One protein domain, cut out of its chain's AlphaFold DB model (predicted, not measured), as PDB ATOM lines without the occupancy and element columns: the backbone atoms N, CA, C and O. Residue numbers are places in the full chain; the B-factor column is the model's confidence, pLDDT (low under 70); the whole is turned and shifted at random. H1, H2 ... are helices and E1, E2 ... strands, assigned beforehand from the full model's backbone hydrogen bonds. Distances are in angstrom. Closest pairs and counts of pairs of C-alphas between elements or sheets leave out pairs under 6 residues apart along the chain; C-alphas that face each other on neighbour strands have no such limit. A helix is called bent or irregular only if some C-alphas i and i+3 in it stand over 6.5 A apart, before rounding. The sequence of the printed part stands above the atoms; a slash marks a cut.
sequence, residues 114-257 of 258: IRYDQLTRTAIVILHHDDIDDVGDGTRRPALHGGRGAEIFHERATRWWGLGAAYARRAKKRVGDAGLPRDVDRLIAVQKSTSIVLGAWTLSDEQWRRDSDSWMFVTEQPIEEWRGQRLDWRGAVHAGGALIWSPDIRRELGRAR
ATOM      1  N   ILE A 114     416.595 400.135 303.217       93.69
ATOM      2  CA  ILE A 114     416.765 400.208 301.769       93.69
ATOM      3  C   ILE A 114     415.671 401.125 301.247       93.69
ATOM      4  O   ILE A 114     414.498 400.902 301.538       93.69
ATOM      5  N   ARG A 115     416.020 402.168 300.499       93.56
ATOM      6  CA  ARG A 115     415.016 403.082 299.952       93.56
ATOM      7  C   ARG A 115     414.527 402.608 298.593       93.56
ATOM      8  O   ARG A 115     415.328 402.403 297.685       93.56
ATOM      9  N   TYR A 116     413.210 402.499 298.437       92.75
ATOM     10  CA  TYR A 116     412.582 402.089 297.181       92.75
ATOM     11  C   TYR A 116     412.970 402.993 296.003       92.75
ATOM     12  O   TYR A 116     413.243 402.499 294.911       92.75
ATOM     13  N   ASP A 117     413.029 404.307 296.222       91.19
ATOM     14  CA  ASP A 117     413.359 405.291 295.188       91.19
ATOM     15  C   ASP A 117     414.821 405.240 294.708       91.19
ATOM     16  O   ASP A 117     415.147 405.838 293.684       91.19
ATOM     17  N   GLN A 118     415.678 404.499 295.414       92.19
ATOM     18  CA  GLN A 118     417.081 404.268 295.064       92.19
ATOM     19  C   GLN A 118     417.325 402.893 294.429       92.19
ATOM     20  O   GLN A 118     418.436 402.621 293.982       92.19
ATOM     21  N   LEU A 119     416.314 402.020 294.388       93.12
ATOM     22  CA  LEU A 119     416.444 400.723 293.737       93.12
ATOM     23  C   LEU A 119     416.537 400.895 292.220       93.12
ATOM     24  O   LEU A 119     415.793 401.669 291.617       93.12
ATOM     25  N   THR A 120     417.416 400.115 291.605       92.06
ATOM     26  CA  THR A 120     417.618 400.047 290.154       92.06
ATOM     27  C   THR A 120     417.558 398.596 289.716       92.06
ATOM     28  O   THR A 120     418.040 397.728 290.447       92.06
ATOM     29  N   ARG A 121     416.967 398.321 288.550       91.06
ATOM     30  CA  ARG A 121     416.924 396.981 287.942       91.06
ATOM     31  C   ARG A 121     416.484 395.879 288.923       91.06
ATOM     32  O   ARG A 121     417.017 394.777 288.922       91.06
ATOM     33  N   THR A 122     415.544 396.190 289.821       91.25
ATOM     34  CA  THR A 122     415.190 395.326 290.957       91.25
ATOM     35  C   THR A 122     413.735 394.874 290.887       91.25
ATOM     36  O   THR A 122     412.807 395.686 290.799       91.25
ATOM     37  N   ALA A 123     413.529 393.568 291.001       88.19
ATOM     38  CA  ALA A 123     412.252 392.946 291.294       88.19
ATOM     39  C   ALA A 123     412.011 392.882 292.801       88.19
ATOM     40  O   ALA A 123     412.892 392.511 293.570       88.19
ATOM     41  N   ILE A 124     410.799 393.211 293.232       88.62
ATOM     42  CA  ILE A 124     410.404 393.209 294.637       88.62
ATOM     43  C   ILE A 124     409.168 392.333 294.772       88.62
ATOM     44  O   ILE A 124     408.083 392.692 294.315       88.62
ATOM     45  N   VAL A 125     409.331 391.178 295.397       84.44
ATOM     46  CA  VAL A 125     408.254 390.227 295.654       84.44
ATOM     47  C   VAL A 125     407.717 390.467 297.054       84.44
ATOM     48  O   VAL A 125     408.471 390.498 298.026       84.44
ATOM     49  N   ILE A 126     406.403 390.638 297.154       81.38
ATOM     50  CA  ILE A 126     405.701 390.844 298.417       81.38
ATOM     51  C   ILE A 126     405.149 389.511 298.896       81.38
ATOM     52  O   ILE A 126     404.329 388.906 298.212       81.38
ATOM     53  N   LEU A 127     405.572 389.091 300.087       76.81
ATOM     54  CA  LEU A 127     405.211 387.807 300.681       76.81
ATOM     55  C   LEU A 127     404.344 388.010 301.927       76.81
ATOM     56  O   LEU A 127     404.639 388.861 302.779       76.81
ATOM     57  N   HIS A 128     403.274 387.223 302.043       71.94
ATOM     58  CA  HIS A 128     402.577 387.017 303.309       71.94
ATOM     59  C   HIS A 128     403.297 385.955 304.145       71.94
ATOM     60  O   HIS A 128     403.985 385.083 303.620       71.94
ATOM     61  N   HIS A 129     403.130 386.029 305.467       60.94
ATOM     62  CA  HIS A 129     403.630 384.981 306.357       60.94
ATOM     63  C   HIS A 129     402.966 383.629 306.052       60.94
ATOM     64  O   HIS A 129     403.647 382.612 306.036       60.94
ATOM     65  N   ASP A 130     401.677 383.654 305.708       57.31
ATOM     66  CA  ASP A 130     400.893 382.470 305.350       57.31
ATOM     67  C   ASP A 130     401.368 381.781 304.058       57.31
ATOM     68  O   ASP A 130     401.213 380.570 303.918       57.31
ATOM     69  N   ASP A 131     401.971 382.527 303.123       58.47
ATOM     70  CA  ASP A 131     402.343 382.016 301.797       58.47
ATOM     71  C   ASP A 131     403.521 381.016 301.886       58.47
ATOM     72  O   ASP A 131     403.568 379.970 301.233       58.47
ATOM     73  N   ILE A 132     404.529 381.300 302.708       56.09
ATOM     74  CA  ILE A 132     405.790 380.530 302.708       56.09
ATOM     75  C   ILE A 132     405.689 379.229 303.500       56.09
ATOM     76  O   ILE A 132     406.484 378.313 303.277       56.09
ATOM     77  N   ASP A 133     404.695 379.122 304.374       53.78
ATOM     78  CA  ASP A 133     404.563 377.962 305.235       53.78
ATOM     79  C   ASP A 133     403.873 376.783 304.516       53.78
ATOM     80  O   ASP A 133     404.166 375.646 304.865       53.78
ATOM     81  N   ASP A 134     403.056 377.001 303.474       51.50
ATOM     82  CA  ASP A 134     402.249 375.969 302.784       51.50
ATOM     83  C   ASP A 134     403.037 375.106 301.773       51.50
ATOM     84  O   ASP A 134     403.183 375.513 300.632       51.50
ATOM     85  N   VAL A 135     403.553 373.913 302.091       51.09
ATOM     86  CA  VAL A 135     404.337 373.091 301.122       51.09
ATOM     87  C   VAL A 135     403.515 372.420 300.003       51.09
ATOM     88  O   VAL A 135     404.080 371.670 299.214       51.09
ATOM     89  N   GLY A 136     402.219 372.725 299.852       45.44
ATOM     90  CA  GLY A 136     401.387 372.189 298.761       45.44
ATOM     91  C   GLY A 136     400.963 370.726 298.943       45.44
ATOM     92  O   GLY A 136     400.195 370.205 298.140       45.44
ATOM     93  N   ASP A 137     401.413 370.078 300.019       47.19
ATOM     94  CA  ASP A 137     401.025 368.735 300.468       47.19
ATOM     95  C   ASP A 137     400.090 368.778 301.696       47.19
ATOM     96  O   ASP A 137     399.844 367.764 302.349       47.19
ATOM     97  N   GLY A 138     399.581 369.967 302.039       42.28
ATOM     98  CA  GLY A 138     398.786 370.201 303.243       42.28
ATOM     99  C   GLY A 138     399.618 370.365 304.518       42.28
ATOM    100  O   GLY A 138     399.029 370.538 305.589       42.28
ATOM    101  N   THR A 139     400.958 370.355 304.435       41.84
ATOM    102  CA  THR A 139     401.826 370.644 305.578       41.84
ATOM    103  C   THR A 139     402.204 372.133 305.673       41.84
ATOM    104  O   THR A 139     402.723 372.709 304.725       41.84
ATOM    105  N   ARG A 140     401.941 372.813 306.805       47.50
ATOM    106  CA  ARG A 140     402.544 374.125 307.131       47.50
ATOM    107  C   ARG A 140     403.751 373.965 308.045       47.50
ATOM    108  O   ARG A 140     403.659 373.423 309.145       47.50
ATOM    109  N   ARG A 141     404.918 374.418 307.600       47.50
ATOM    110  CA  ARG A 141     406.169 374.282 308.367       47.50
ATOM    111  C   ARG A 141     406.517 375.609 309.037       47.50
ATOM    112  O   ARG A 141     406.419 376.629 308.372       47.50
ATOM    113  N   PRO A 142     406.975 375.628 310.301       42.94
ATOM    114  CA  PRO A 142     407.178 376.882 311.011       42.94
ATOM    115  C   PRO A 142     408.269 377.779 310.393       42.94
ATOM    116  O   PRO A 142     409.409 377.353 310.180       42.94
ATOM    117  N   ALA A 143     407.853 379.038 310.227       48.78
ATOM    118  CA  ALA A 143     408.549 380.321 310.246       48.78
ATOM    119  C   ALA A 143     409.616 380.625 309.184       48.78
ATOM    120  O   ALA A 143     410.722 380.075 309.180       48.78
ATOM    121  N   LEU A 144     409.314 381.687 308.424       51.12
ATOM    122  CA  LEU A 144     410.180 382.415 307.495       51.12
ATOM    123  C   LEU A 144     411.630 382.611 307.961       51.12
ATOM    124  O   LEU A 144     412.521 382.575 307.122       51.12
ATOM    125  N   HIS A 145     411.897 382.782 309.261       51.41
ATOM    126  CA  HIS A 145     413.256 382.913 309.793       51.41
ATOM    127  C   HIS A 145     413.423 382.341 311.207       51.41
ATOM    128  O   HIS A 145     414.130 382.933 312.016       51.41
ATOM    129  N   GLY A 146     412.839 381.180 311.522       42.78
ATOM    130  CA  GLY A 146     413.055 380.494 312.811       42.78
ATOM    131  C   GLY A 146     414.493 379.976 313.027       42.78
ATOM    132  O   GLY A 146     414.675 378.790 313.271       42.78
ATOM    133  N   GLY A 147     415.519 380.816 312.849       45.31
ATOM    134  CA  GLY A 147     416.943 380.469 312.898       45.31
ATOM    135  C   GLY A 147     417.510 379.853 311.612       45.31
ATOM    136  O   GLY A 147     418.647 379.396 311.611       45.31
ATOM    137  N   ARG A 148     416.744 379.815 310.512       53.12
ATOM    138  CA  ARG A 148     417.147 379.144 309.260       53.12
ATOM    139  C   ARG A 148     417.938 380.068 308.313       53.12
ATOM    140  O   ARG A 148     417.679 381.276 308.238       53.12
ATOM    141  N   GLY A 149     418.905 379.487 307.596       55.22
ATOM    142  CA  GLY A 149     419.750 380.171 306.606       55.22
ATOM    143  C   GLY A 149     418.966 380.700 305.398       55.22
ATOM    144  O   GLY A 149     417.834 380.279 305.155       55.22
ATOM    145  N   ALA A 150     419.558 381.639 304.651       59.62
ATOM    146  CA  ALA A 150     418.917 382.275 303.495       59.62
ATOM    147  C   ALA A 150     418.555 381.273 302.383       59.62
ATOM    148  O   ALA A 150     417.551 381.458 301.703       59.62
ATOM    149  N   GLU A 151     419.310 380.182 302.260       64.44
ATOM    150  CA  GLU A 151     419.095 379.097 301.295       64.44
ATOM    151  C   GLU A 151     417.759 378.359 301.503       64.44
ATOM    152  O   GLU A 151     416.979 378.190 300.571       64.44
ATOM    153  N   ILE A 152     417.423 378.012 302.751       61.50
ATOM    154  CA  ILE A 152     416.155 377.328 303.069       61.50
ATOM    155  C   ILE A 152     414.955 378.252 302.812       61.50
ATOM    156  O   ILE A 152     413.873 377.805 302.432       61.50
ATOM    157  N   PHE A 153     415.128 379.555 303.042       67.00
ATOM    158  CA  PHE A 153     414.115 380.550 302.697       67.00
ATOM    159  C   PHE A 153     413.970 380.692 301.176       67.00
ATOM    160  O   PHE A 153     412.851 380.751 300.668       67.00
ATOM    161  N   HIS A 154     415.093 380.709 300.461       69.62
ATOM    162  CA  HIS A 154     415.164 380.845 299.014       69.62
ATOM    163  C   HIS A 154     414.382 379.744 298.277       69.62
ATOM    164  O   HIS A 154     413.483 380.051 297.489       69.62
ATOM    165  N   GLU A 155     414.650 378.477 298.605       69.81
ATOM    166  CA  GLU A 155     413.971 377.304 298.029       69.81
ATOM    167  C   GLU A 155     412.440 377.424 298.139       69.81
ATOM    168  O   GLU A 155     411.700 377.181 297.186       69.81
ATOM    169  N   ARG A 156     411.953 377.901 299.289       65.62
ATOM    170  CA  ARG A 156     410.516 378.051 299.567       65.62
ATOM    171  C   ARG A 156     409.893 379.279 298.919       65.62
ATOM    172  O   ARG A 156     408.744 379.233 298.483       65.62
ATOM    173  N   ALA A 157     410.620 380.392 298.889       67.50
ATOM    174  CA  ALA A 157     410.135 381.655 298.340       67.50
ATOM    175  C   ALA A 157     410.057 381.628 296.804       67.50
ATOM    176  O   ALA A 157     409.293 382.399 296.226       67.50
ATOM    177  N   THR A 158     410.794 380.717 296.158       70.31
ATOM    178  CA  THR A 158     410.915 380.589 294.697       70.31
ATOM    179  C   THR A 158     409.566 380.507 293.982       70.31
ATOM    180  O   THR A 158     409.282 381.275 293.059       70.31
ATOM    181  N   ARG A 159     408.661 379.659 294.475       67.19
ATOM    182  CA  ARG A 159     407.308 379.501 293.910       67.19
ATOM    183  C   ARG A 159     406.422 380.750 294.041       67.19
ATOM    184  O   ARG A 159     405.430 380.884 293.330       67.19
ATOM    185  N   TRP A 160     406.773 381.677 294.935       64.62
ATOM    186  CA  TRP A 160     405.995 382.882 295.240       64.62
ATOM    187  C   TRP A 160     406.486 384.137 294.539       64.62
ATOM    188  O   TRP A 160     405.858 385.188 294.653       64.62
ATOM    189  N   TRP A 161     407.552 384.046 293.744       73.38
ATOM    190  CA  TRP A 161     407.975 385.173 292.916       73.38
ATOM    191  C   TRP A 161     406.915 385.598 291.893       73.38
ATOM    192  O   TRP A 161     406.957 386.713 291.371       73.38
ATOM    193  N   GLY A 162     405.914 384.739 291.662       59.97
ATOM    194  CA  GLY A 162     404.617 385.160 291.147       59.97
ATOM    195  C   GLY A 162     404.641 385.578 289.683       59.97
ATOM    196  O   GLY A 162     403.757 386.319 289.245       59.97
ATOM    197  N   LEU A 163     405.614 385.106 288.902       61.91
ATOM    198  CA  LEU A 163     405.713 385.479 287.495       61.91
ATOM    199  C   LEU A 163     404.616 384.819 286.650       61.91
ATOM    200  O   LEU A 163     404.145 385.452 285.713       61.91
ATOM    201  N   GLY A 164     404.115 383.634 287.021       54.28
ATOM    202  CA  GLY A 164     402.927 383.022 286.407       54.28
ATOM    203  C   GLY A 164     401.649 383.847 286.615       54.28
ATOM    204  O   GLY A 164     400.924 384.130 285.665       54.28
ATOM    205  N   ALA A 165     401.403 384.350 287.831       52.94
ATOM    206  CA  ALA A 165     400.270 385.239 288.110       52.94
ATOM    207  C   ALA A 165     400.441 386.631 287.469       52.94
ATOM    208  O   ALA A 165     399.466 387.226 286.999       52.94
ATOM    209  N   ALA A 166     401.669 387.158 287.421       53.34
ATOM    210  CA  ALA A 166     401.989 388.398 286.714       53.34
ATOM    211  C   ALA A 166     401.785 388.255 285.196       53.34
ATOM    212  O   ALA A 166     401.210 389.149 284.569       53.34
ATOM    213  N   TYR A 167     402.181 387.113 284.631       52.09
ATOM    214  CA  TYR A 167     401.967 386.736 283.238       52.09
ATOM    215  C   TYR A 167     400.474 386.558 282.929       52.09
ATOM    216  O   TYR A 167     399.960 387.223 282.036       52.09
ATOM    217  N   ALA A 168     399.725 385.784 283.720       52.94
ATOM    218  CA  ALA A 168     398.291 385.550 283.516       52.94
ATOM    219  C   ALA A 168     397.436 386.829 283.654       52.94
ATOM    220  O   ALA A 168     396.519 387.068 282.862       52.94
ATOM    221  N   ARG A 169     397.755 387.709 284.620       51.72
ATOM    222  CA  ARG A 169     397.110 389.034 284.753       51.72
ATOM    223  C   ARG A 169     397.429 389.961 283.574       51.72
ATOM    224  O   ARG A 169     396.605 390.818 283.252       51.72
ATOM    225  N   ARG A 170     398.596 389.809 282.935       49.09
ATOM    226  CA  ARG A 170     398.989 390.538 281.713       49.09
ATOM    227  C   ARG A 170     398.368 389.944 280.449       49.09
ATOM    228  O   ARG A 170     397.914 390.716 279.611       49.09
ATOM    229  N   ALA A 171     398.252 388.620 280.350       48.88
ATOM    230  CA  ALA A 171     397.606 387.929 279.236       48.88
ATOM    231  C   ALA A 171     396.134 388.354 279.088       48.88
ATOM    232  O   ALA A 171     395.685 388.682 277.992       48.88
ATOM    233  N   LYS A 172     395.407 388.504 280.210       46.84
ATOM    234  CA  LYS A 172     394.047 389.082 280.224       46.84
ATOM    235  C   LYS A 172     393.974 390.546 279.760       46.84
ATOM    236  O   LYS A 172     392.890 391.015 279.437       46.84
ATOM    237  N   LYS A 173     395.097 391.275 279.726       47.84
ATOM    238  CA  LYS A 173     395.180 392.688 279.316       47.84
ATOM    239  C   LYS A 173     395.746 392.901 277.901       47.84
ATOM    240  O   LYS A 173     396.007 394.048 277.564       47.84
ATOM    241  N   ARG A 174     395.916 391.844 277.082       39.84
ATOM    242  CA  ARG A 174     396.423 391.909 275.686       39.84
ATOM    243  C   ARG A 174     397.603 392.881 275.511       39.84
ATOM    244  O   ARG A 174     397.584 393.759 274.658       39.84
ATOM    245  N   VAL A 175     398.635 392.726 276.333       40.22
ATOM    246  CA  VAL A 175     399.944 393.324 276.044       40.22
ATOM    247  C   VAL A 175     400.705 392.261 275.253       40.22
ATOM    248  O   VAL A 175     400.841 391.150 275.761       40.22
ATOM    249  N   GLY A 176     401.093 392.559 274.006       37.75
ATOM    250  CA  GLY A 176     401.863 391.648 273.143       37.75
ATOM    251  C   GLY A 176     403.215 391.249 273.751       37.75
ATOM    252  O   GLY A 176     403.524 391.687 274.856       37.75
ATOM    253  N   ASP A 177     404.005 390.449 273.023       40.75
ATOM    254  CA  ASP A 177     405.242 389.716 273.401       40.75
ATOM    255  C   ASP A 177     406.383 390.467 274.146       40.75
ATOM    256  O   ASP A 177     407.478 389.937 274.317       40.75
ATOM    257  N   ALA A 178     406.155 391.659 274.697       44.34
ATOM    258  CA  ALA A 178     407.001 392.358 275.671       44.34
ATOM    259  C   ALA A 178     406.982 391.689 277.074       44.34
ATOM    260  O   ALA A 178     406.762 392.331 278.110       44.34
ATOM    261  N   GLY A 179     407.131 390.361 277.097       54.03
ATOM    262  CA  GLY A 179     407.109 389.505 278.277       54.03
ATOM    263  C   GLY A 179     408.323 389.740 279.170       54.03
ATOM    264  O   GLY A 179     409.435 389.470 278.752       54.03
ATOM    265  N   LEU A 180     408.063 390.202 280.401       60.84
ATOM    266  CA  LEU A 180     409.037 390.531 281.457       60.84
ATOM    267  C   LEU A 180     410.089 391.595 281.049       60.84
ATOM    268  O   LEU A 180     410.497 391.672 279.895       60.84
ATOM    269  N   PRO A 181     410.495 392.505 281.954       64.50
ATOM    270  CA  PRO A 181     411.625 393.379 281.661       64.50
ATOM    271  C   PRO A 181     412.846 392.507 281.369       64.50
ATOM    272  O   PRO A 181     413.152 391.605 282.148       64.50
ATOM    273  N   ARG A 182     413.518 392.780 280.252       62.84
ATOM    274  CA  ARG A 182     414.914 392.380 280.100       62.84
ATOM    275  C   ARG A 182     415.728 393.335 280.974       62.84
ATOM    276  O   ARG A 182     415.323 394.485 281.146       62.84
ATOM    277  N   ASP A 183     416.799 392.837 281.569       73.00
ATOM    278  CA  ASP A 183     417.699 393.609 282.443       73.00
ATOM    279  C   ASP A 183     417.118 393.815 283.851       73.00
ATOM    280  O   ASP A 183     416.909 394.931 284.324       73.00
ATOM    281  N   VAL A 184     416.793 392.714 284.527       83.12
ATOM    282  CA  VAL A 184     416.581 392.718 285.978       83.12
ATOM    283  C   VAL A 184     417.804 392.080 286.615       83.12
ATOM    284  O   VAL A 184     418.103 390.923 286.343       83.12
ATOM    285  N   ASP A 185     418.477 392.823 287.488       88.06
ATOM    286  CA  ASP A 185     419.749 392.412 288.091       88.06
ATOM    287  C   ASP A 185     419.546 391.817 289.485       88.06
ATOM    288  O   ASP A 185     420.398 391.096 290.005       88.06
ATOM    289  N   ARG A 186     418.444 392.191 290.150       91.19
ATOM    290  CA  ARG A 186     418.219 391.881 291.565       91.19
ATOM    291  C   ARG A 186     416.789 391.485 291.858       91.19
ATOM    292  O   ARG A 186     415.841 392.016 291.281       91.19
ATOM    293  N   LEU A 187     416.644 390.624 292.852       90.12
ATOM    294  CA  LEU A 187     415.376 390.211 293.426       90.12
ATOM    295  C   LEU A 187     415.395 390.438 294.933       90.12
ATOM    296  O   LEU A 187     416.313 389.996 295.613       90.12
ATOM    297  N   ILE A 188     414.361 391.086 295.462       90.69
ATOM    298  CA  ILE A 188     414.146 391.279 296.896       90.69
ATOM    299  C   ILE A 188     412.816 390.636 297.277       90.69
ATOM    300  O   ILE A 188     411.774 390.963 296.715       90.69
ATOM    301  N   ALA A 189     412.837 389.760 298.273       87.50
ATOM    302  CA  ALA A 189     411.651 389.244 298.940       87.50
ATOM    303  C   ALA A 189     411.354 390.083 300.189       87.50
ATOM    304  O   ALA A 189     412.205 390.212 301.070       87.50
ATOM    305  N   VAL A 190     410.148 390.639 300.288       86.38
ATOM    306  CA  VAL A 190     409.754 391.572 301.352       86.38
ATOM    307  C   VAL A 190     408.502 391.079 302.059       86.38
ATOM    308  O   VAL A 190     407.501 390.754 301.421       86.38
ATOM    309  N   GLN A 191     408.526 391.073 303.389       81.69
ATOM    310  CA  GLN A 191     407.346 390.768 304.190       81.69
ATOM    311  C   GLN A 191     406.346 391.922 304.112       81.69
ATOM    312  O   GLN A 191     406.662 393.056 304.473       81.69
ATOM    313  N   LYS A 192     405.108 391.632 303.717       80.12
ATOM    314  CA  LYS A 192     404.079 392.661 303.512       80.12
ATOM    315  C   LYS A 192     403.774 393.505 304.756       80.12
ATOM    316  O   LYS A 192     403.640 394.719 304.646       80.12
ATOM    317  N   SER A 193     403.643 392.880 305.927       75.44
ATOM    318  CA  SER A 193     403.192 393.551 307.157       75.44
ATOM    319  C   SER A 193     404.242 394.485 307.760       75.44
ATOM    320  O   SER A 193     403.905 395.558 308.253       75.44
ATOM    321  N   THR A 194     405.513 394.095 307.719       77.81
ATOM    322  CA  THR A 194     406.615 394.828 308.367       77.81
ATOM    323  C   THR A 194     407.480 395.603 307.376       77.81
ATOM    324  O   THR A 194     408.230 396.493 307.773       77.81
ATOM    325  N   SER A 195     407.374 395.286 306.080       87.00
ATOM    326  CA  SER A 195     408.304 395.720 305.033       87.00
ATOM    327  C   SER A 195     409.754 395.284 305.273       87.00
ATOM    328  O   SER A 195     410.669 395.902 304.737       87.00
ATOM    329  N   ILE A 196     409.994 394.243 306.074       86.38
ATOM    330  CA  ILE A 196     411.342 393.697 306.266       86.38
ATOM    331  C   ILE A 196     411.737 392.856 305.050       86.38
ATOM    332  O   ILE A 196     410.941 392.058 304.550       86.38
ATOM    333  N   VAL A 197     412.974 393.028 304.590       88.31
ATOM    334  CA  VAL A 197     413.589 392.195 303.557       88.31
ATOM    335  C   VAL A 197     413.933 390.832 304.144       88.31
ATOM    336  O   VAL A 197     414.768 390.706 305.037       88.31
ATOM    337  N   LEU A 198     413.286 389.805 303.615       80.62
ATOM    338  CA  LEU A 198     413.429 388.418 304.044       80.62
ATOM    339  C   LEU A 198     414.609 387.731 303.343       80.62
ATOM    340  O   LEU A 198     415.305 386.896 303.919       80.62
ATOM    341  N   GLY A 199     414.870 388.134 302.104       85.69
ATOM    342  CA  GLY A 199     416.007 387.690 301.313       85.69
ATOM    343  C   GLY A 199     416.190 388.593 300.104       85.69
ATOM    344  O   GLY A 199     415.242 389.241 299.653       85.69
ATOM    345  N   ALA A 200     417.415 388.654 299.607       89.38
ATOM    346  CA  ALA A 200     417.756 389.379 298.400       89.38
ATOM    347  C   ALA A 200     418.800 388.585 297.620       89.38
ATOM    348  O   ALA A 200     419.628 387.911 298.231       89.38
ATOM    349  N   TRP A 201     418.747 388.657 296.294       90.56
ATOM    350  CA  TRP A 201     419.626 387.909 295.400       90.56
ATOM    351  C   TRP A 201     419.983 388.732 294.172       90.56
ATOM    352  O   TRP A 201     419.171 389.542 293.710       90.56
ATOM    353  N   THR A 202     421.167 388.484 293.621       91.19
ATOM    354  CA  THR A 202     421.445 388.783 292.216       91.19
ATOM    355  C   THR A 202     420.740 387.770 291.319       91.19
ATOM    356  O   THR A 202     420.414 386.657 291.746       91.19
ATOM    357  N   LEU A 203     420.465 388.171 290.085       86.00
ATOM    358  CA  LEU A 203     419.884 387.317 289.055       86.00
ATOM    359  C   LEU A 203     420.954 386.917 288.044       86.00
ATOM    360  O   LEU A 203     421.877 387.690 287.804       86.00
ATOM    361  N   SER A 204     420.818 385.722 287.472       84.06
ATOM    362  CA  SER A 204     421.672 385.287 286.368       84.06
ATOM    363  C   SER A 204     421.335 386.044 285.087       84.06
ATOM    364  O   SER A 204     420.253 386.621 284.963       84.06
ATOM    365  N   ASP A 205     422.220 385.965 284.094       76.12
ATOM    366  CA  ASP A 205     422.002 386.557 282.768       76.12
ATOM    367  C   ASP A 205     420.763 385.992 282.054       76.12
ATOM    368  O   ASP A 205     420.094 386.690 281.292       76.12
ATOM    369  N   GLU A 206     420.417 384.730 282.323       73.19
ATOM    370  CA  GLU A 206     419.193 384.112 281.804       73.19
ATOM    371  C   GLU A 206     417.937 384.738 282.428       73.19
ATOM    372  O   GLU A 206     416.884 384.740 281.786       73.19
ATOM    373  N   GLN A 207     418.071 385.303 283.642       69.62
ATOM    374  CA  GLN A 207     417.099 386.008 284.498       69.62
ATOM    375  C   GLN A 207     415.847 385.212 284.876       69.62
ATOM    376  O   GLN A 207     415.344 385.328 285.998       69.62
ATOM    377  N   TRP A 208     415.337 384.399 283.959       75.12
ATOM    378  CA  TRP A 208     414.055 383.732 284.007       75.12
ATOM    379  C   TRP A 208     414.167 382.336 283.417       75.12
ATOM    380  O   TRP A 208     414.684 382.141 282.321       75.12
ATOM    381  N   ARG A 209     413.551 381.371 284.089       72.38
ATOM    382  CA  ARG A 209     413.288 380.052 283.519       72.38
ATOM    383  C   ARG A 209     411.804 379.750 283.574       72.38
ATOM    384  O   ARG A 209     411.096 380.214 284.470       72.38
ATOM    385  N   ARG A 210     411.334 378.963 282.615       68.06
ATOM    386  CA  ARG A 210     409.982 378.416 282.638       68.06
ATOM    387  C   ARG A 210     410.006 377.074 283.359       68.06
ATOM    388  O   ARG A 210     410.816 376.218 283.026       68.06
ATOM    389  N   ASP A 211     409.106 376.903 284.312       62.66
ATOM    390  CA  ASP A 211     408.839 375.638 284.987       62.66
ATOM    391  C   ASP A 211     407.364 375.308 284.805       62.66
ATOM    392  O   ASP A 211     406.532 376.134 285.163       62.66
ATOM    393  N   SER A 212     407.071 374.146 284.207       61.88
ATOM    394  CA  SER A 212     405.731 373.634 283.865       61.88
ATOM    395  C   SER A 212     404.742 374.718 283.383       61.88
ATOM    396  O   SER A 212     404.663 374.988 282.179       61.88
ATOM    397  N   ASP A 213     404.062 375.395 284.312       58.78
ATOM    398  CA  ASP A 213     403.019 376.402 284.068       58.78
ATOM    399  C   ASP A 213     403.345 377.836 284.544       58.78
ATOM    400  O   ASP A 213     402.506 378.738 284.441       58.78
ATOM    401  N   SER A 214     404.556 378.101 285.043       61.19
ATOM    402  CA  SER A 214     404.971 379.418 285.542       61.19
ATOM    403  C   SER A 214     406.376 379.818 285.093       61.19
ATOM    404  O   SER A 214     407.232 379.008 284.752       61.19
ATOM    405  N   TRP A 215     406.627 381.122 285.114       69.44
ATOM    406  CA  TRP A 215     407.977 381.669 285.064       69.44
ATOM    407  C   TRP A 215     408.556 381.736 286.484       69.44
ATOM    408  O   TRP A 215     407.813 381.920 287.455       69.44
ATOM    409  N   MET A 216     409.872 381.604 286.608       71.81
ATOM    410  CA  MET A 216     410.629 381.762 287.854       71.81
ATOM    411  C   MET A 216     411.884 382.585 287.586       71.81
ATOM    412  O   MET A 216     412.460 382.463 286.508       71.81
ATOM    413  N   PHE A 217     412.307 383.401 288.551       78.25
ATOM    414  CA  PHE A 217     413.626 384.025 288.496       78.25
ATOM    415  C   PHE A 217     414.715 382.953 288.561       78.25
ATOM    416  O   PHE A 217     414.545 381.926 289.220       78.25
ATOM    417  N   VAL A 218     415.837 383.200 287.902       80.38
ATOM    418  CA  VAL A 218     417.066 382.435 288.108       80.38
ATOM    419  C   VAL A 218     417.982 383.306 288.953       80.38
ATOM    420  O   VAL A 218     418.537 384.289 288.479       80.38
ATOM    421  N   THR A 219     418.053 383.007 290.244       84.12
ATOM    422  CA  THR A 219     418.891 383.734 291.204       84.12
ATOM    423  C   THR A 219     420.274 383.106 291.304       84.12
ATOM    424  O   THR A 219     420.394 381.885 291.213       84.12
ATOM    425  N   GLU A 220     421.287 383.913 291.602       85.00
ATOM    426  CA  GLU A 220     422.659 383.444 291.814       85.00
ATOM    427  C   GLU A 220     423.119 383.647 293.258       85.00
ATOM    428  O   GLU A 220     423.017 382.738 294.080       85.00
ATOM    429  N   GLN A 221     423.636 384.834 293.587       85.00
ATOM    430  CA  GLN A 221     424.279 385.090 294.870       85.00
ATOM    431  C   GLN A 221     423.326 385.809 295.826       85.00
ATOM    432  O   GLN A 221     422.692 386.795 295.434       85.00
ATOM    433  N   PRO A 222     423.211 385.359 297.090       86.44
ATOM    434  CA  PRO A 222     422.453 386.089 298.092       86.44
ATOM    435  C   PRO A 222     423.151 387.411 298.444       86.44
ATOM    436  O   PRO A 222     424.364 387.467 298.624       86.44
ATOM    437  N   ILE A 223     422.358 388.467 298.601       89.50
ATOM    438  CA  ILE A 223     422.783 389.794 299.064       89.50
ATOM    439  C   ILE A 223     422.489 389.869 300.571       89.50
ATOM    440  O   ILE A 223     421.476 390.419 301.019       89.50
ATOM    441  N   GLU A 224     423.330 389.210 301.370       84.62
ATOM    442  CA  GLU A 224     423.122 389.000 302.815       84.62
ATOM    443  C   GLU A 224     423.068 390.301 303.628       84.62
ATOM    444  O   GLU A 224     422.440 390.356 304.690       84.62
ATOM    445  N   GLU A 225     423.702 391.369 303.151       88.75
ATOM    446  CA  GLU A 225     423.705 392.678 303.798       88.75
ATOM    447  C   GLU A 225     422.320 393.338 303.798       88.75
ATOM    448  O   GLU A 225     422.010 394.121 304.698       88.75
ATOM    449  N   TRP A 226     421.465 393.007 302.825       89.50
ATOM    450  CA  TRP A 226     420.112 393.556 302.700       89.50
ATOM    451  C   TRP A 226     419.100 392.809 303.562       89.50
ATOM    452  O   TRP A 226     418.084 393.377 303.968       89.50
ATOM    453  N   ARG A 227     419.387 391.547 303.887       85.88
ATOM    454  CA  ARG A 227     418.523 390.714 304.718       85.88
ATOM    455  C   ARG A 227     418.320 391.332 306.102       85.88
ATOM    456  O   ARG A 227     419.264 391.705 306.797       85.88
ATOM    457  N   GLY A 228     417.059 391.400 306.511       82.69
ATOM    458  CA  GLY A 228     416.614 391.952 307.784       82.69
ATOM    459  C   GLY A 228     416.522 393.476 307.828       82.69
ATOM    460  O   GLY A 228     416.000 394.006 308.807       82.69
ATOM    461  N   GLN A 229     416.970 394.197 306.795       91.56
ATOM    462  CA  GLN A 229     416.725 395.636 306.706       91.56
ATOM    463  C   GLN A 229     415.268 395.920 306.332       91.56
ATOM    464  O   GLN A 229     414.583 395.097 305.720       91.56
ATOM    465  N   ARG A 230     414.784 397.116 306.672       91.62
ATOM    466  CA  ARG A 230     413.448 397.564 306.269       91.62
ATOM    467  C   ARG A 230     413.488 398.190 304.877       91.62
ATOM    468  O   ARG A 230     414.300 399.075 304.624       91.62
ATOM    469  N   LEU A 231     412.581 397.793 303.993       92.69
ATOM    470  CA  LEU A 231     412.317 398.517 302.754       92.69
ATOM    471  C   LEU A 231     411.458 399.752 303.065       92.69
ATOM    472  O   LEU A 231     410.327 399.640 303.543       92.69
ATOM    473  N   ASP A 232     412.008 400.933 302.806       92.50
ATOM    474  CA  ASP A 232     411.297 402.204 302.872       92.50
ATOM    475  C   ASP A 232     410.597 402.471 301.534       92.50
ATOM    476  O   ASP A 232     411.235 402.721 300.509       92.50
ATOM    477  N   TRP A 233     409.266 402.430 301.559       89.19
ATOM    478  CA  TRP A 233     408.394 402.612 300.398       89.19
ATOM    479  C   TRP A 233     408.228 404.067 299.946       89.19
ATOM    480  O   TRP A 233     407.387 404.338 299.085       89.19
ATOM    481  N   ARG A 234     408.977 405.027 300.501       82.94
ATOM    482  CA  ARG A 234     408.960 406.414 300.012       82.94
ATOM    483  C   ARG A 234     409.110 406.471 298.486       82.94
ATOM    484  O   ARG A 234     409.984 405.839 297.901       82.94
ATOM    485  N   GLY A 235     408.213 407.223 297.846       70.00
ATOM    486  CA  GLY A 235     408.148 407.354 296.386       70.00
ATOM    487  C   GLY A 235     407.387 406.236 295.657       70.00
ATOM    488  O   GLY A 235     407.249 406.299 294.436       70.00
ATOM    489  N   ALA A 236     406.855 405.227 296.357       76.00
ATOM    490  CA  ALA A 236     406.088 404.154 295.731       76.00
ATOM    491  C   ALA A 236     404.626 404.552 295.463       76.00
ATOM    492  O   ALA A 236     403.858 404.853 296.374       76.00
ATOM    493  N   VAL A 237     404.204 404.459 294.199       59.91
ATOM    494  CA  VAL A 237     402.796 404.602 293.800       59.91
ATOM    495  C   VAL A 237     402.145 403.214 293.850       59.91
ATOM    496  O   VAL A 237     402.321 402.410 292.933       59.91
ATOM    497  N   HIS A 238     401.459 402.923 294.960       55.31
ATOM    498  CA  HIS A 238     400.680 401.707 295.261       55.31
ATOM    499  C   HIS A 238     401.434 400.357 295.234       55.31
ATOM    500  O   HIS A 238     401.581 399.716 294.193       55.31
ATOM    501  N   ALA A 239     401.809 399.859 296.419       56.38
ATOM    502  CA  ALA A 239     402.443 398.553 296.650       56.38
ATOM    503  C   ALA A 239     401.429 397.399 296.859       56.38
ATOM    504  O   ALA A 239     401.564 396.587 297.768       56.38
ATOM    505  N   GLY A 240     400.365 397.342 296.047       54.69
ATOM    506  CA  GLY A 240     399.305 396.324 296.181       54.69
ATOM    507  C   GLY A 240     399.556 395.012 295.424       54.69
ATOM    508  O   GLY A 240     398.745 394.093 295.506       54.69
ATOM    509  N   GLY A 241     400.632 394.931 294.636       62.97
ATOM    510  CA  GLY A 241     400.957 393.764 293.814       62.97
ATOM    511  C   GLY A 241     401.856 392.761 294.536       62.97
ATOM    512  O   GLY A 241     402.719 393.154 295.310       62.97
ATOM    513  N   ALA A 242     401.694 391.471 294.219       70.62
ATOM    514  CA  ALA A 242     402.606 390.407 294.663       70.62
ATOM    515  C   ALA A 242     404.036 390.577 294.105       70.62
ATOM    516  O   ALA A 242     404.994 390.117 294.708       70.62
ATOM    517  N   LEU A 243     404.173 391.274 292.973       79.31
ATOM    518  CA  LEU A 243     405.442 391.631 292.347       79.31
ATOM    519  C   LEU A 243     405.413 393.114 291.968       79.31
ATOM    520  O   LEU A 243     404.475 393.587 291.318       79.31
ATOM    521  N   ILE A 244     406.447 393.835 292.380       82.56
ATOM    522  CA  ILE A 244     406.656 395.262 292.161       82.56
ATOM    523  C   ILE A 244     408.026 395.435 291.508       82.56
ATOM    524  O   ILE A 244     408.965 394.709 291.812       82.56
ATOM    525  N   TRP A 245     408.143 396.411 290.614       85.44
ATOM    526  CA  TRP A 245     409.412 396.753 289.974       85.44
ATOM    527  C   TRP A 245     410.001 398.028 290.573       85.44
ATOM    528  O   TRP A 245     409.258 398.900 291.049       85.44
ATOM    529  N   SER A 246     411.322 398.157 290.509       89.31
ATOM    530  CA  SER A 246     412.032 399.394 290.821       89.31
ATOM    531  C   SER A 246     411.574 400.570 289.934       89.31
ATOM    532  O   SER A 246     410.997 400.361 288.857       89.31
ATOM    533  N   PRO A 247     411.764 401.828 290.379       88.44
ATOM    534  CA  PRO A 247     411.269 403.010 289.671       88.44
ATOM    535  C   PRO A 247     411.734 403.142 288.213       88.44
ATOM    536  O   PRO A 247     410.975 403.607 287.365       88.44
ATOM    537  N   ASP A 248     412.969 402.752 287.905       86.56
ATOM    538  CA  ASP A 248     413.530 402.733 286.551       86.56
ATOM    539  C   ASP A 248     412.770 401.773 285.628       86.56
ATOM    540  O   ASP A 248     412.210 402.227 284.629       86.56
ATOM    541  N   ILE A 249     412.606 400.507 286.026       83.44
ATOM    542  CA  ILE A 249     411.828 399.518 285.265       83.44
ATOM    543  C   ILE A 249     410.371 399.981 285.114       83.44
ATOM    544  O   ILE A 249     409.771 399.866 284.045       83.44
ATOM    545  N   ARG A 250     409.762 400.543 286.169       79.12
ATOM    546  CA  ARG A 250     408.384 401.065 286.080       79.12
ATOM    547  C   ARG A 250     408.259 402.199 285.067       79.12
ATOM    548  O   ARG A 250     407.245 402.252 284.374       79.12
ATOM    549  N   ARG A 251     409.249 403.096 284.981       80.00
ATOM    550  CA  ARG A 251     409.270 404.176 283.982       80.00
ATOM    551  C   ARG A 251     409.382 403.617 282.568       80.00
ATOM    552  O   ARG A 251     408.655 404.083 281.698       80.00
ATOM    553  N   GLU A 252     410.217 402.608 282.346       74.69
ATOM    554  CA  GLU A 252     410.343 401.933 281.045       74.69
ATOM    555  C   GLU A 252     409.034 401.261 280.624       74.69
ATOM    556  O   GLU A 252     408.501 401.537 279.548       74.69
ATOM    557  N   LEU A 253     408.444 400.466 281.519       71.00
ATOM    558  CA  LEU A 253     407.157 399.810 281.280       71.00
ATOM    559  C   LEU A 253     406.000 400.807 281.104       71.00
ATOM    560  O   LEU A 253     405.026 400.505 280.416       71.00
ATOM    561  N   GLY A 254     406.074 401.973 281.751       64.06
ATOM    562  CA  GLY A 254     405.106 403.059 281.600       64.06
ATOM    563  C   GLY A 254     405.233 403.794 280.264       64.06
ATOM    564  O   GLY A 254     404.216 404.176 279.694       64.06
ATOM    565  N   ARG A 255     406.456 403.943 279.740       52.59
ATOM    566  CA  ARG A 255     406.731 404.536 278.419       52.59
ATOM    567  C   ARG A 255     406.301 403.630 277.268       52.59
ATOM    568  O   ARG A 255     405.818 404.139 276.274       52.59
ATOM    569  N   ALA A 256     406.381 402.310 277.431       46.94
ATOM    570  CA  ALA A 256     405.876 401.336 276.456       46.94
ATOM    571  C   ALA A 256     404.332 401.284 276.338       46.94
ATOM    572  O   ALA A 256     403.801 400.463 275.594       46.94
ATOM    573  N   ARG A 257     403.601 402.104 277.110       42.91
ATOM    574  CA  ARG A 257     402.130 402.207 277.088       42.91
ATOM    575  C   ARG A 257     401.597 403.517 276.491       42.91
ATOM    576  O   ARG A 257     400.376 403.649 276.423       42.91
TER     577      ARG A 257
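AT A GLANCE: This is residues 114 to 257 of the 258 residues of an uncharacterized protein of Clavibacter michiganensis (UniProt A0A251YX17). A strongly twisted, curled sheet of five strands, E4, E3, E2, E1, E6, makes the core; H2 packs on one face, and the long bent hairpin of E3 and E4 folds round beside it. H3 lies beside edge strand E4, towards the opposite face; H1 meets H2, H4 only grazes the sheet, and E5 pairs with residues 114 to 115 on the side of E2 away from H2. The printed part has 144 residues, with four named helices and six named strands in the order E1, H1, H2, H3, E2, E3, E4, E5, E6, H4. The sheet is mixed and so is the class, helices and strands; the whole is compact, with a radius of gyration of the C-alphas of 14.9 A and spans of 44 by 34 by 28 A.

IN THESE COORDINATES: In the sheet, E3 is residues 197 to 211, 25.3 A long, and bends by 104 degrees at residue 205. E4 is residues 214 to 222, 22.5 A; E2, residues 186 to 191, 16.7 A; E1, residues 122 to 127, 15.8 A, from C-alpha 122 at (415.190, 395.326, 290.957); E6, residues 243 to 245, 6.9 A. E5, residues 230 to 232, 6.1 A, pairs with no named strand. H1 is residues 129 to 133, 7.2 A; H2, residues 150 to 160, 15.3 A; H3, residues 163 to 171, 11.8 A; H4, residues 247 to 255, 12.2 A, ending with C-alpha 255 at (406.731, 404.536, 278.419). H2 is only just irregular: C-alphas 156 and 159 are 6.7 A apart.

HOW THE PARTS SIT: E2 and E1 are parallel, with N 125 and O 188 at 2.8 A; E1, the three helices H1, H2, H3, and E2 form a strand-helix-strand unit, two parallel neighbours with helices between. E2, E3, E4 form a meander, each strand the antiparallel neighbour of the one before, with N 187 and O 201, and N 209 and O 216, both at 2.9 A. E6 is antiparallel to E1, with N 124 and O 244 at 2.8 A. H2 and H3 are on opposite faces of the sheet. The closest C-alphas of H2 and E4, Thr 158 and Met 216, are 6.9 A apart. H3, at a height of 5.9 A over the sheet, is over none of its strands; its closest C-alpha pair with E4 is Gly 164 and Ser 214, 4.2 A. H1 touches H2, closest at C-alphas Ile 132 and Arg 156, 6.2 A. In H3 and H4 every O i to N i+4 pair is within hydrogen-bond range; H2 has 4 of 7, and H1 0 of 1, with 0 of 2 O i to N i+3 pairs.

THE WHOLE: The C-alphas farthest apart, Gly 147 and Arg 257, are 44.4 A apart. The printed part has no cut. The links H1 to H2, 16 residues, and H3 to E2, 14 residues, are long. Mean pLDDT of the printed part is 70.3; 68 residues are under 70, among them 129 to 157 and 162 to 182.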